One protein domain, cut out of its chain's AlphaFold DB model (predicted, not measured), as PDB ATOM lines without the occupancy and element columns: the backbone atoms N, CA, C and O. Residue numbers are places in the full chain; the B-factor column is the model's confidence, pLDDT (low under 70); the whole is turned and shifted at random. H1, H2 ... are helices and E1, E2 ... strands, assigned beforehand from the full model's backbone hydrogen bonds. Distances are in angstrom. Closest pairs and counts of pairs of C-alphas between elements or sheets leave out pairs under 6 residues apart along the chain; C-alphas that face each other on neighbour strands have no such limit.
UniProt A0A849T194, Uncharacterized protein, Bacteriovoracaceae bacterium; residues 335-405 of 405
ATOM      1  N   PHE A 335      27.688  77.066  81.395       91.12
ATOM      2  CA  PHE A 335      28.110  75.674  81.516       91.12
ATOM      3  C   PHE A 335      26.990  74.780  82.043       91.12
ATOM      4  O   PHE A 335      26.251  75.123  82.961       91.12
ATOM      5  N   ASN A 336      26.907  73.574  81.493       88.50
ATOM      6  CA  ASN A 336      26.086  72.516  82.072       88.50
ATOM      7  C   ASN A 336      26.841  71.826  83.223       88.50
ATOM      8  O   ASN A 336      28.070  71.801  83.241       88.50
ATOM      9  N   LYS A 337      26.118  71.156  84.135       85.56
ATOM     10  CA  LYS A 337      26.701  70.475  85.319       85.56
ATOM     11  C   LYS A 337      27.803  69.448  85.004       85.56
ATOM     12  O   LYS A 337      28.647  69.165  85.854       85.56
ATOM     13  N   ASN A 338      27.787  68.887  83.794       85.62
ATOM     14  CA  ASN A 338      28.766  67.901  83.325       85.62
ATOM     15  C   ASN A 338      29.979  68.546  82.630       85.62
ATOM     16  O   ASN A 338      30.964  67.864  82.362       85.62
ATOM     17  N   GLU A 339      29.910  69.839  82.309       88.12
ATOM     18  CA  GLU A 339      30.948  70.548  81.561       88.12
ATOM     19  C   GLU A 339      31.977  71.183  82.498       88.12
ATOM     20  O   GLU A 339      33.178  70.965  82.307       88.12
ATOM     21  N   ALA A 340      31.513  71.924  83.511       90.06
ATOM     22  CA  ALA A 340      32.363  72.614  84.476       90.06
ATOM     23  C   ALA A 340      31.632  72.932  85.793       90.06
ATOM     24  O   ALA A 340      30.412  73.092  85.798       90.06
ATOM     25  N   ASP A 341      32.392  73.079  86.881       89.75
ATOM     26  CA  ASP A 341      31.942  73.775  88.094       89.75
ATOM     27  C   ASP A 341      32.520  75.189  88.106       89.75
ATOM     28  O   ASP A 341      33.715  75.370  87.871       89.75
ATOM     29  N   VAL A 342      31.685  76.180  88.412       89.69
ATOM     30  CA  VAL A 342      32.097  77.582  88.525       89.69
ATOM     31  C   VAL A 342      31.820  78.051  89.941       89.69
ATOM     32  O   VAL A 342      30.691  77.955  90.417       89.69
ATOM     33  N   TYR A 343      32.852  78.521  90.626       86.50
ATOM     34  CA  TYR A 343      32.750  78.997  92.001       86.50
ATOM     35  C   TYR A 343      33.839  80.027  92.285       86.50
ATOM     36  O   TYR A 343      34.744  80.237  91.479       86.50
ATOM     37  N   ARG A 344      33.749  80.686  93.440       83.06
ATOM     38  CA  ARG A 344      34.740  81.673  93.865       83.06
ATOM     39  C   ARG A 344      35.638  81.111  94.953       83.06
ATOM     40  O   ARG A 344      35.161  80.438  95.863       83.06
ATOM     41  N   GLN A 345      36.927  81.410  94.855       82.69
ATOM     42  CA  GLN A 345      37.919  81.025  95.848       82.69
ATOM     43  C   GLN A 345      38.989  82.116  95.944       82.69
ATOM     44  O   GLN A 345      39.557  82.511  94.927       82.69
ATOM     45  N   ASP A 346      39.234  82.620  97.156       79.75
ATOM     46  CA  ASP A 346      40.279  83.613  97.457       79.75
ATOM     47  C   ASP A 346      40.253  84.848  96.532       79.75
ATOM     48  O   ASP A 346      41.273  85.270  95.994       79.75
ATOM     49  N   GLY A 347      39.057  85.395  96.284       75.56
ATOM     50  CA  GLY A 347      38.848  86.554  95.404       75.56
ATOM     51  C   GLY A 347      38.816  86.237  93.903       75.56
ATOM     52  O   GLY A 347      38.366  87.074  93.126       75.56
ATOM     53  N   ASN A 348      39.182  85.020  93.490       82.75
ATOM     54  CA  ASN A 348      39.266  84.612  92.086       82.75
ATOM     55  C   ASN A 348      38.043  83.804  91.635       82.75
ATOM     56  O   ASN A 348      37.538  82.946  92.365       82.75
ATOM     57  N   LEU A 349      37.600  84.031  90.395       86.88
ATOM     58  CA  LEU A 349      36.629  83.165  89.729       86.88
ATOM     59  C   LEU A 349      37.330  81.886  89.254       86.88
ATOM     60  O   LEU A 349      38.201  81.932  88.388       86.88
ATOM     61  N   VAL A 350      36.927  80.741  89.796       89.06
ATOM     62  CA  VAL A 350      37.483  79.430  89.456       89.06
ATOM     63  C   VAL A 350      36.504  78.680  88.564       89.06
ATOM     64  O   VAL A 350      35.356  78.441  88.937       89.06
ATOM     65  N   ILE A 351      36.980  78.273  87.387       91.25
ATOM     66  CA  ILE A 351      36.242  77.420  86.452       91.25
ATOM     67  C   ILE A 351      36.943  76.063  86.396       91.25
ATOM     68  O   ILE A 351      37.988  75.906  85.764       91.25
ATOM     69  N   ARG A 352      36.363  75.062  87.057       90.88
ATOM     70  CA  ARG A 352      36.873  73.691  87.074       90.88
ATOM     71  C   ARG A 352      36.235  72.886  85.950       90.88
ATOM     72  O   ARG A 352      35.087  72.460  86.058       90.88
ATOM     73  N   LEU A 353      36.990  72.642  84.886       90.00
ATOM     74  CA  LEU A 353      36.523  71.879  83.728       90.00
ATOM     75  C   LEU A 353      36.477  70.373  84.029       90.00
ATOM     76  O   LEU A 353      37.462  69.794  84.479       90.00
ATOM     77  N   LYS A 354      35.339  69.729  83.745       83.62
ATOM     78  CA  LYS A 354      35.111  68.288  83.973       83.62
ATOM     79  C   LYS A 354      35.228  67.435  82.712       83.62
ATOM     80  O   LYS A 354      35.438  66.232  82.798       83.62
ATOM     81  N   SER A 355      35.090  68.050  81.540       74.69
ATOM     82  CA  SER A 355      34.855  67.364  80.257       74.69
ATOM     83  C   SER A 355      36.027  67.468  79.265       74.69
ATOM     84  O   SER A 355      35.841  67.434  78.049       74.69
ATOM     85  N   MET A 356      37.258  67.584  79.771       75.56
ATOM     86  CA  MET A 356      38.454  67.749  78.929       75.56
ATOM     87  C   MET A 356      38.991  66.437  78.325       75.56
ATOM     88  O   MET A 356      39.723  66.502  77.348       75.56
ATOM     89  N   ASN A 357      38.612  65.269  78.871       74.75
ATOM     90  CA  ASN A 357      38.802  63.910  78.325       74.75
ATOM     91  C   ASN A 357      40.079  63.670  77.488       74.75
ATOM     92  O   ASN A 357      40.009  63.161  76.368       74.75
ATOM     93  N   PHE A 358      41.249  64.014  78.031       80.88
ATOM     94  CA  PHE A 358      42.532  63.735  77.385       80.88
ATOM     95  C   PHE A 358      42.746  62.225  77.206       80.88
ATOM     96  O   PHE A 358      42.428  61.430  78.094       80.88
ATOM     97  N   ALA A 359      43.305  61.819  76.062       77.94
ATOM     98  CA  ALA A 359      43.716  60.432  75.860       77.94
ATOM     99  C   ALA A 359      44.867  60.066  76.816       77.94
ATOM    100  O   ALA A 359      45.684  60.915  77.172       77.94
ATOM    101  N   SER A 360      44.944  58.796  77.224       77.00
ATOM    102  CA  SER A 360      45.971  58.335  78.169       77.00
ATOM    103  C   SER A 360      47.381  58.674  77.669       77.00
ATOM    104  O   SER A 360      47.718  58.383  76.520       77.00
ATOM    105  N   ASN A 361      48.192  59.299  78.531       76.12
ATOM    106  CA  ASN A 361      49.548  59.786  78.240       76.12
ATOM    107  C   ASN A 361      49.652  60.792  77.076       76.12
ATOM    108  O   ASN A 361      50.697  60.886  76.429       76.12
ATOM    109  N   ARG A 362      48.591  61.554  76.789       75.88
ATOM    110  CA  ARG A 362      48.584  62.600  75.756       75.88
ATOM    111  C   ARG A 362      48.111  63.929  76.336       75.88
ATOM    112  O   ARG A 362      47.227  63.961  77.184       75.88
ATOM    113  N   SER A 363      48.679  65.024  75.837       77.56
ATOM    114  CA  SER A 363      48.279  66.404  76.154       77.56
ATOM    115  C   SER A 363      47.504  67.081  75.017       77.56
ATOM    116  O   SER A 363      47.132  68.249  75.129       77.56
ATOM    117  N   ASP A 364      47.243  66.357  73.925       81.81
ATOM    118  CA  ASP A 364      46.494  66.871  72.782       81.81
ATOM    119  C   ASP A 364      45.033  67.121  73.165       81.81
ATOM    120  O   ASP A 364      44.360  66.243  73.713       81.81
ATOM    121  N   LEU A 365      44.536  68.319  72.849       80.81
ATOM    122  CA  LEU A 365      43.154  68.702  73.120       80.81
ATOM    123  C   LEU A 365      42.185  67.933  72.205       80.81
ATOM    124  O   LEU A 365      42.274  68.063  70.979       80.81
ATOM    125  N   PRO A 366      41.222  67.175  72.760       83.00
ATOM    126  CA  PRO A 366      40.194  66.523  71.962       83.00
ATOM    127  C   PRO A 366      39.281  67.539  71.273       83.00
ATOM    128  O   PRO A 366      38.921  68.568  71.849       83.00
ATOM    129  N   ALA A 367      38.802  67.205  70.071       81.62
ATOM    130  CA  ALA A 367      37.911  68.081  69.308       81.62
ATOM    131  C   ALA A 367      36.628  68.469  70.079       81.62
ATOM    132  O   ALA A 367      36.141  69.594  69.971       81.62
ATOM    133  N   ALA A 368      36.113  67.555  70.907       79.81
ATOM    134  CA  ALA A 368      34.932  67.782  71.739       79.81
ATOM    135  C   ALA A 368      35.143  68.858  72.826       79.81
ATOM    136  O   ALA A 368      34.189  69.520  73.233       79.81
ATOM    137  N   SER A 369      36.385  69.081  73.266       83.69
ATOM    138  CA  SER A 369      36.714  70.025  74.339       83.69
ATOM    139  C   SER A 369      36.757  71.481  73.862       83.69
ATOM    140  O   SER A 369      36.586  72.392  74.672       83.69
ATOM    141  N   PHE A 370      36.894  71.733  72.551       84.38
ATOM    142  CA  PHE A 370      36.906  73.097  71.998       84.38
ATOM    143  C   PHE A 370      35.605  73.863  72.251       84.38
ATOM    144  O   PHE A 370      35.639  75.078  72.433       84.38
ATOM    145  N   SER A 371      34.461  73.174  72.308       87.00
ATOM    146  CA  SER A 371      33.172  73.807  72.614       87.00
ATOM    147  C   SER A 371      33.159  74.410  74.025       87.00
ATOM    148  O   SER A 371      32.794  75.571  74.214       87.00
ATOM    149  N   VAL A 372      33.651  73.658  75.014       87.94
ATOM    150  CA  VAL A 372      33.733  74.106  76.411       87.94
ATOM    151  C   VAL A 372      34.799  75.192  76.574       87.94
ATOM    152  O   VAL A 372      34.548  76.205  77.223       87.94
ATOM    153  N   LEU A 373      35.950  75.052  75.911       88.56
ATOM    154  CA  LEU A 373      36.993  76.082  75.911       88.56
ATOM    155  C   LEU A 373      36.535  77.396  75.259       88.56
ATOM    156  O   LEU A 373      36.898  78.470  75.731       88.56
ATOM    157  N   ASN A 374      35.691  77.346  74.224       88.75
ATOM    158  CA  ASN A 374      35.099  78.551  73.639       88.75
ATOM    159  C   ASN A 374      34.166  79.273  74.622       88.75
ATOM    160  O   ASN A 374      34.147  80.503  74.651       88.75
ATOM    161  N   LYS A 375      33.436  78.540  75.470       90.69
ATOM    162  CA  LYS A 375      32.636  79.139  76.550       90.69
ATOM    163  C   LYS A 375      33.526  79.809  77.597       90.69
ATOM    164  O   LYS A 375      33.256  80.946  77.967       90.69
ATOM    165  N   VAL A 376      34.629  79.167  77.997       89.94
ATOM    166  CA  VAL A 376      35.642  79.779  78.882       89.94
ATOM    167  C   VAL A 376      36.201  81.059  78.260       89.94
ATOM    168  O   VAL A 376      36.229  82.098  78.913       89.94
ATOM    169  N   LYS A 377      36.547  81.030  76.967       88.19
ATOM    170  CA  LYS A 377      37.001  82.208  76.219       88.19
ATOM    171  C   LYS A 377      35.964  83.336  76.217       88.19
ATOM    172  O   LYS A 377      36.335  84.498  76.351       88.19
ATOM    173  N   ASN A 378      34.678  83.019  76.081       87.44
ATOM    174  CA  ASN A 378      33.607  84.017  76.133       87.44
ATOM    175  C   ASN A 378      33.458  84.627  77.532       87.44
ATOM    176  O   ASN A 378      33.311  85.841  77.646       87.44
ATOM    177  N   VAL A 379      33.561  83.816  78.589       88.31
ATOM    178  CA  VAL A 379      33.571  84.310  79.975       88.31
ATOM    179  C   VAL A 379      34.766  85.239  80.201       88.31
ATOM    180  O   VAL A 379      34.584  86.348  80.695       88.31
ATOM    181  N   MET A 380      35.962  84.855  79.748       87.19
ATOM    182  CA  MET A 380      37.158  85.701  79.823       87.19
ATOM    183  C   MET A 380      36.997  87.014  79.051       87.19
ATOM    184  O   MET A 380      37.381  88.068  79.544       87.19
ATOM    185  N   LYS A 381      36.398  86.978  77.856       85.00
ATOM    186  CA  LYS A 381      36.146  88.184  77.055       85.00
ATOM    187  C   LYS A 381      35.179  89.145  77.748       85.00
ATOM    188  O   LYS A 381      35.362  90.353  77.652       85.00
ATOM    189  N   ASN A 382      34.158  88.613  78.415       82.19
ATOM    190  CA  ASN A 382      33.137  89.419  79.078       82.19
ATOM    191  C   ASN A 382      33.617  89.995  80.414       82.19
ATOM    192  O   ASN A 382      33.213  91.096  80.767       82.19
ATOM    193  N   LEU A 383      34.456  89.258  81.146       81.75
ATOM    194  CA  LEU A 383      34.982  89.694  82.440       81.75
ATOM    195  C   LEU A 383      36.255  90.533  82.326       81.75
ATOM    196  O   LEU A 383      36.574  91.232  83.277       81.75
ATOM    197  N   ALA A 384      36.958  90.455  81.189       82.25
ATOM    198  CA  ALA A 384      38.218  91.152  80.933       82.25
ATOM    199  C   ALA A 384      39.196  91.080  82.131       82.25
ATOM    200  O   ALA A 384      39.568  92.117  82.673       82.25
ATOM    201  N   PRO A 385      39.575  89.868  82.585       82.88
ATOM    202  CA  PRO A 385      40.367  89.707  83.798       82.88
ATOM    203  C   PRO A 385      41.789  90.251  83.620       82.88
ATOM    204  O   PRO A 385      42.410  90.032  82.579       82.88
ATOM    205  N   ASP A 386      42.330  90.863  84.675       80.38
ATOM    206  CA  ASP A 386      43.709  91.374  84.703       80.38
ATOM    207  C   ASP A 386      44.764  90.259  84.622       80.38
ATOM    208  O   ASP A 386      45.904  90.497  84.230       80.38
ATOM    209  N   GLN A 387      44.398  89.037  85.018       83.75
ATOM    210  CA  GLN A 387      45.293  87.885  85.029       83.75
ATOM    211  C   GLN A 387      44.515  86.579  84.868       83.75
ATOM    212  O   GLN A 387      43.433  86.411  85.437       83.75
ATOM    213  N   VAL A 388      45.099  85.610  84.159       86.12
ATOM    214  CA  VAL A 388      44.520  84.273  84.002       86.12
ATOM    215  C   VAL A 388      45.520  83.221  84.466       86.12
ATOM    216  O   VAL A 388      46.675  83.204  84.050       86.12
ATOM    217  N   MET A 389      45.078  82.317  85.340       86.81
ATOM    218  CA  MET A 389      45.888  81.197  85.815       86.81
ATOM    219  C   MET A 389      45.239  79.876  85.412       86.81
ATOM    220  O   MET A 389      44.058  79.654  85.674       86.81
ATOM    221  N   ILE A 390      46.017  79.007  84.770       87.44
ATOM    222  CA  ILE A 390      45.579  77.679  84.336       87.44
ATOM    223  C   ILE A 390      46.385  76.639  85.109       87.44
ATOM    224  O   ILE A 390      47.617  76.641  85.066       87.44
ATOM    225  N   GLU A 391      45.680  75.744  85.803       84.25
ATOM    226  CA  GLU A 391      46.272  74.659  86.587       84.25
ATOM    227  C   GLU A 391      45.757  73.300  86.102       84.25
ATOM    228  O   GLU A 391      44.559  73.122  85.863       84.25
ATOM    229  N   GLY A 392      46.668  72.338  85.948       81.62
ATOM    230  CA  GLY A 392      46.344  70.948  85.627       81.62
ATOM    231  C   GLY A 392      46.615  70.027  86.813       81.62
ATOM    232  O   GLY A 392      47.682  70.108  87.420       81.62
ATOM    233  N   HIS A 393      45.676  69.125  87.113       77.94
ATOM    234  CA  HIS A 393      45.825  68.098  88.147       77.94
ATOM    235  C   HIS A 393      45.557  66.709  87.562       77.94
ATOM    236  O   HIS A 393      44.570  66.512  86.851       77.94
ATOM    237  N   THR A 394      46.397  65.730  87.901       68.56
ATOM    238  CA  THR A 394      46.144  64.310  87.611       68.56
ATOM    239  C   THR A 394      45.804  63.565  88.901       68.56
ATOM    240  O   THR A 394      46.455  63.803  89.913       68.56
ATOM    241  N   PRO A 395      44.843  62.628  88.900       62.53
ATOM    242  CA  PRO A 395      44.365  61.976  90.125       62.53
ATOM    243  C   PRO A 395      45.410  61.100  90.845       62.53
ATOM    244  O   PRO A 395      45.165  60.685  91.973       62.53
ATOM    245  N   LEU A 396      46.556  60.815  90.215       53.78
ATOM    246  CA  LEU A 396      47.605  59.932  90.744       53.78
ATOM    247  C   LEU A 396      48.840  60.674  91.290       53.78
ATOM    248  O   LEU A 396      49.662  60.044  91.946       53.78
ATOM    249  N   PHE A 397      48.965  61.987  91.066       48.81
ATOM    250  CA  PHE A 397      50.088  62.799  91.551       48.81
ATOM    251  C   PHE A 397      49.603  64.187  91.980       48.81
ATOM    252  O   PHE A 397      48.925  64.880  91.224       48.81
ATOM    253  N   GLN A 398      49.969  64.594  93.196       44.38
ATOM    254  CA  GLN A 398      49.601  65.878  93.811       44.38
ATOM    255  C   GLN A 398      50.484  67.057  93.357       44.38
ATOM    256  O   GLN A 398      50.495  68.101  94.003       44.38
ATOM    257  N   GLU A 399      51.223  66.920  92.257       48.44
ATOM    258  CA  GLU A 399      51.993  68.030  91.695       48.44
ATOM    259  C   GLU A 399      51.131  68.816  90.702       48.44
ATOM    260  O   GLU A 399      50.503  68.250  89.806       48.44
ATOM    261  N   SER A 400      51.070  70.134  90.894       52.81
ATOM    262  CA  SER A 400      50.324  71.053  90.032       52.81
ATOM    263  C   SER A 400      51.290  71.773  89.094       52.81
ATOM    264  O   SER A 400      52.264  72.381  89.534       52.81
ATOM    265  N   CYS A 401      51.022  71.720  87.791       53.59
ATOM    266  CA  CYS A 401      51.666  72.612  86.827       53.59
ATOM    267  C   CYS A 401      50.810  73.872  86.693       53.59
ATOM    268  O   CYS A 401      49.641  73.779  86.312       53.59
ATOM    269  N   ARG A 402      51.393  75.034  87.012       62.25
ATOM    270  CA  ARG A 402      50.723  76.339  86.956       62.25
ATOM    271  C   ARG A 402      51.295  77.180  85.827       62.25
ATOM    272  O   ARG A 402      52.501  77.411  85.782       62.25
ATOM    273  N   PHE A 403      50.421  77.685  84.965       57.34
ATOM    274  CA  PHE A 403      50.776  78.650  83.930       57.34
ATOM    275  C   PHE A 403      49.988  79.938  84.156       57.34
ATOM    276  O   PHE A 403      48.762  79.913  84.283       57.34
ATOM    277  N   LYS A 404      50.710  81.056  84.248       51.97
ATOM    278  CA  LYS A 404      50.170  82.394  84.498       51.97
ATOM    279  C   LYS A 404      50.323  83.219  83.222       51.97
ATOM    280  O   LYS A 404      51.436  83.313  82.705       51.97
ATOM    281  N   PHE A 405      49.211  83.754  82.732       54.25
ATOM    282  CA  PHE A 405      49.107  84.539  81.503       54.25
ATOM    283  C   PHE A 405      48.558  85.929  81.787       54.25
ATOM    284  O   PHE A 405      47.710  86.053  82.711       54.25
TER     285      PHE A 405
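What this domain is: This is residues 335 to 405 of the 405 residues of an uncharacterized protein of Bacteriovoracaceae bacterium (UniProt A0A849T194). Two separate two-stranded hairpins, E1 with E2 and E3 with E4, stand next to each other with a gap between E2 and E3, and one helix, H1, lies over the first hairpin, nearer to E2 than to E1. The packing is loose, and residues 359 to 364 and 394 to 399 stick out of the body. The printed part has 71 residues with one named helix and four named strands in the order E1 E2 H1 E3 E4; both sheets are antiparallel and the class is mixed, helices and strands. It is only just compact, close to loose, with a radius of gyration of the C-alphas of 12.9 A and spans of 33 by 26 by 23 A.

Where its parts are: E1, residues 340 to 345, begins at C-alpha 340 (32.363, 72.614, 84.476) and is 15.2 A long. E2, residues 348 to 353, measures 15.5 A. H1, residues 369 to 383, begins at C-alpha 369 (36.714, 70.025, 74.339) and measures 21.3 A. E3, residues 389 to 394, measures 17.0 A. E4, residues 397 to 404, measures 20.8 A and ends at C-alpha 404 (50.170, 82.394, 84.498).

How they stand to each other: E1 and E2 form an antiparallel hairpin at 157 degrees, with N 343 and O 350 3.0 A apart, within hydrogen-bond range. The closest C-alphas of E2 and H1, those of Ile 351 and Val 376, are 8.0 A apart. E1 and H1 are only just apart, at 8.3 A. In H1 every O i to N i+4 pair is within hydrogen-bond range. E2 and E3 are near each other, with 7 pairs of C-alphas within 10 A. E3 and E4 form an antiparallel hairpin at 162 degrees, with N 390 and O 403 2.9 A apart, within hydrogen-bond range. H1 and E4 are apart.

The domain as a whole: The two C-alphas farthest apart, those of Asn 382 and Leu 396, are 34.9 A apart. The printed part has no cut. The link from E2 to H1, 15 residues, is long. Mean pLDDT of the printed part is 79.2, and residues 394 to 405 are under 70.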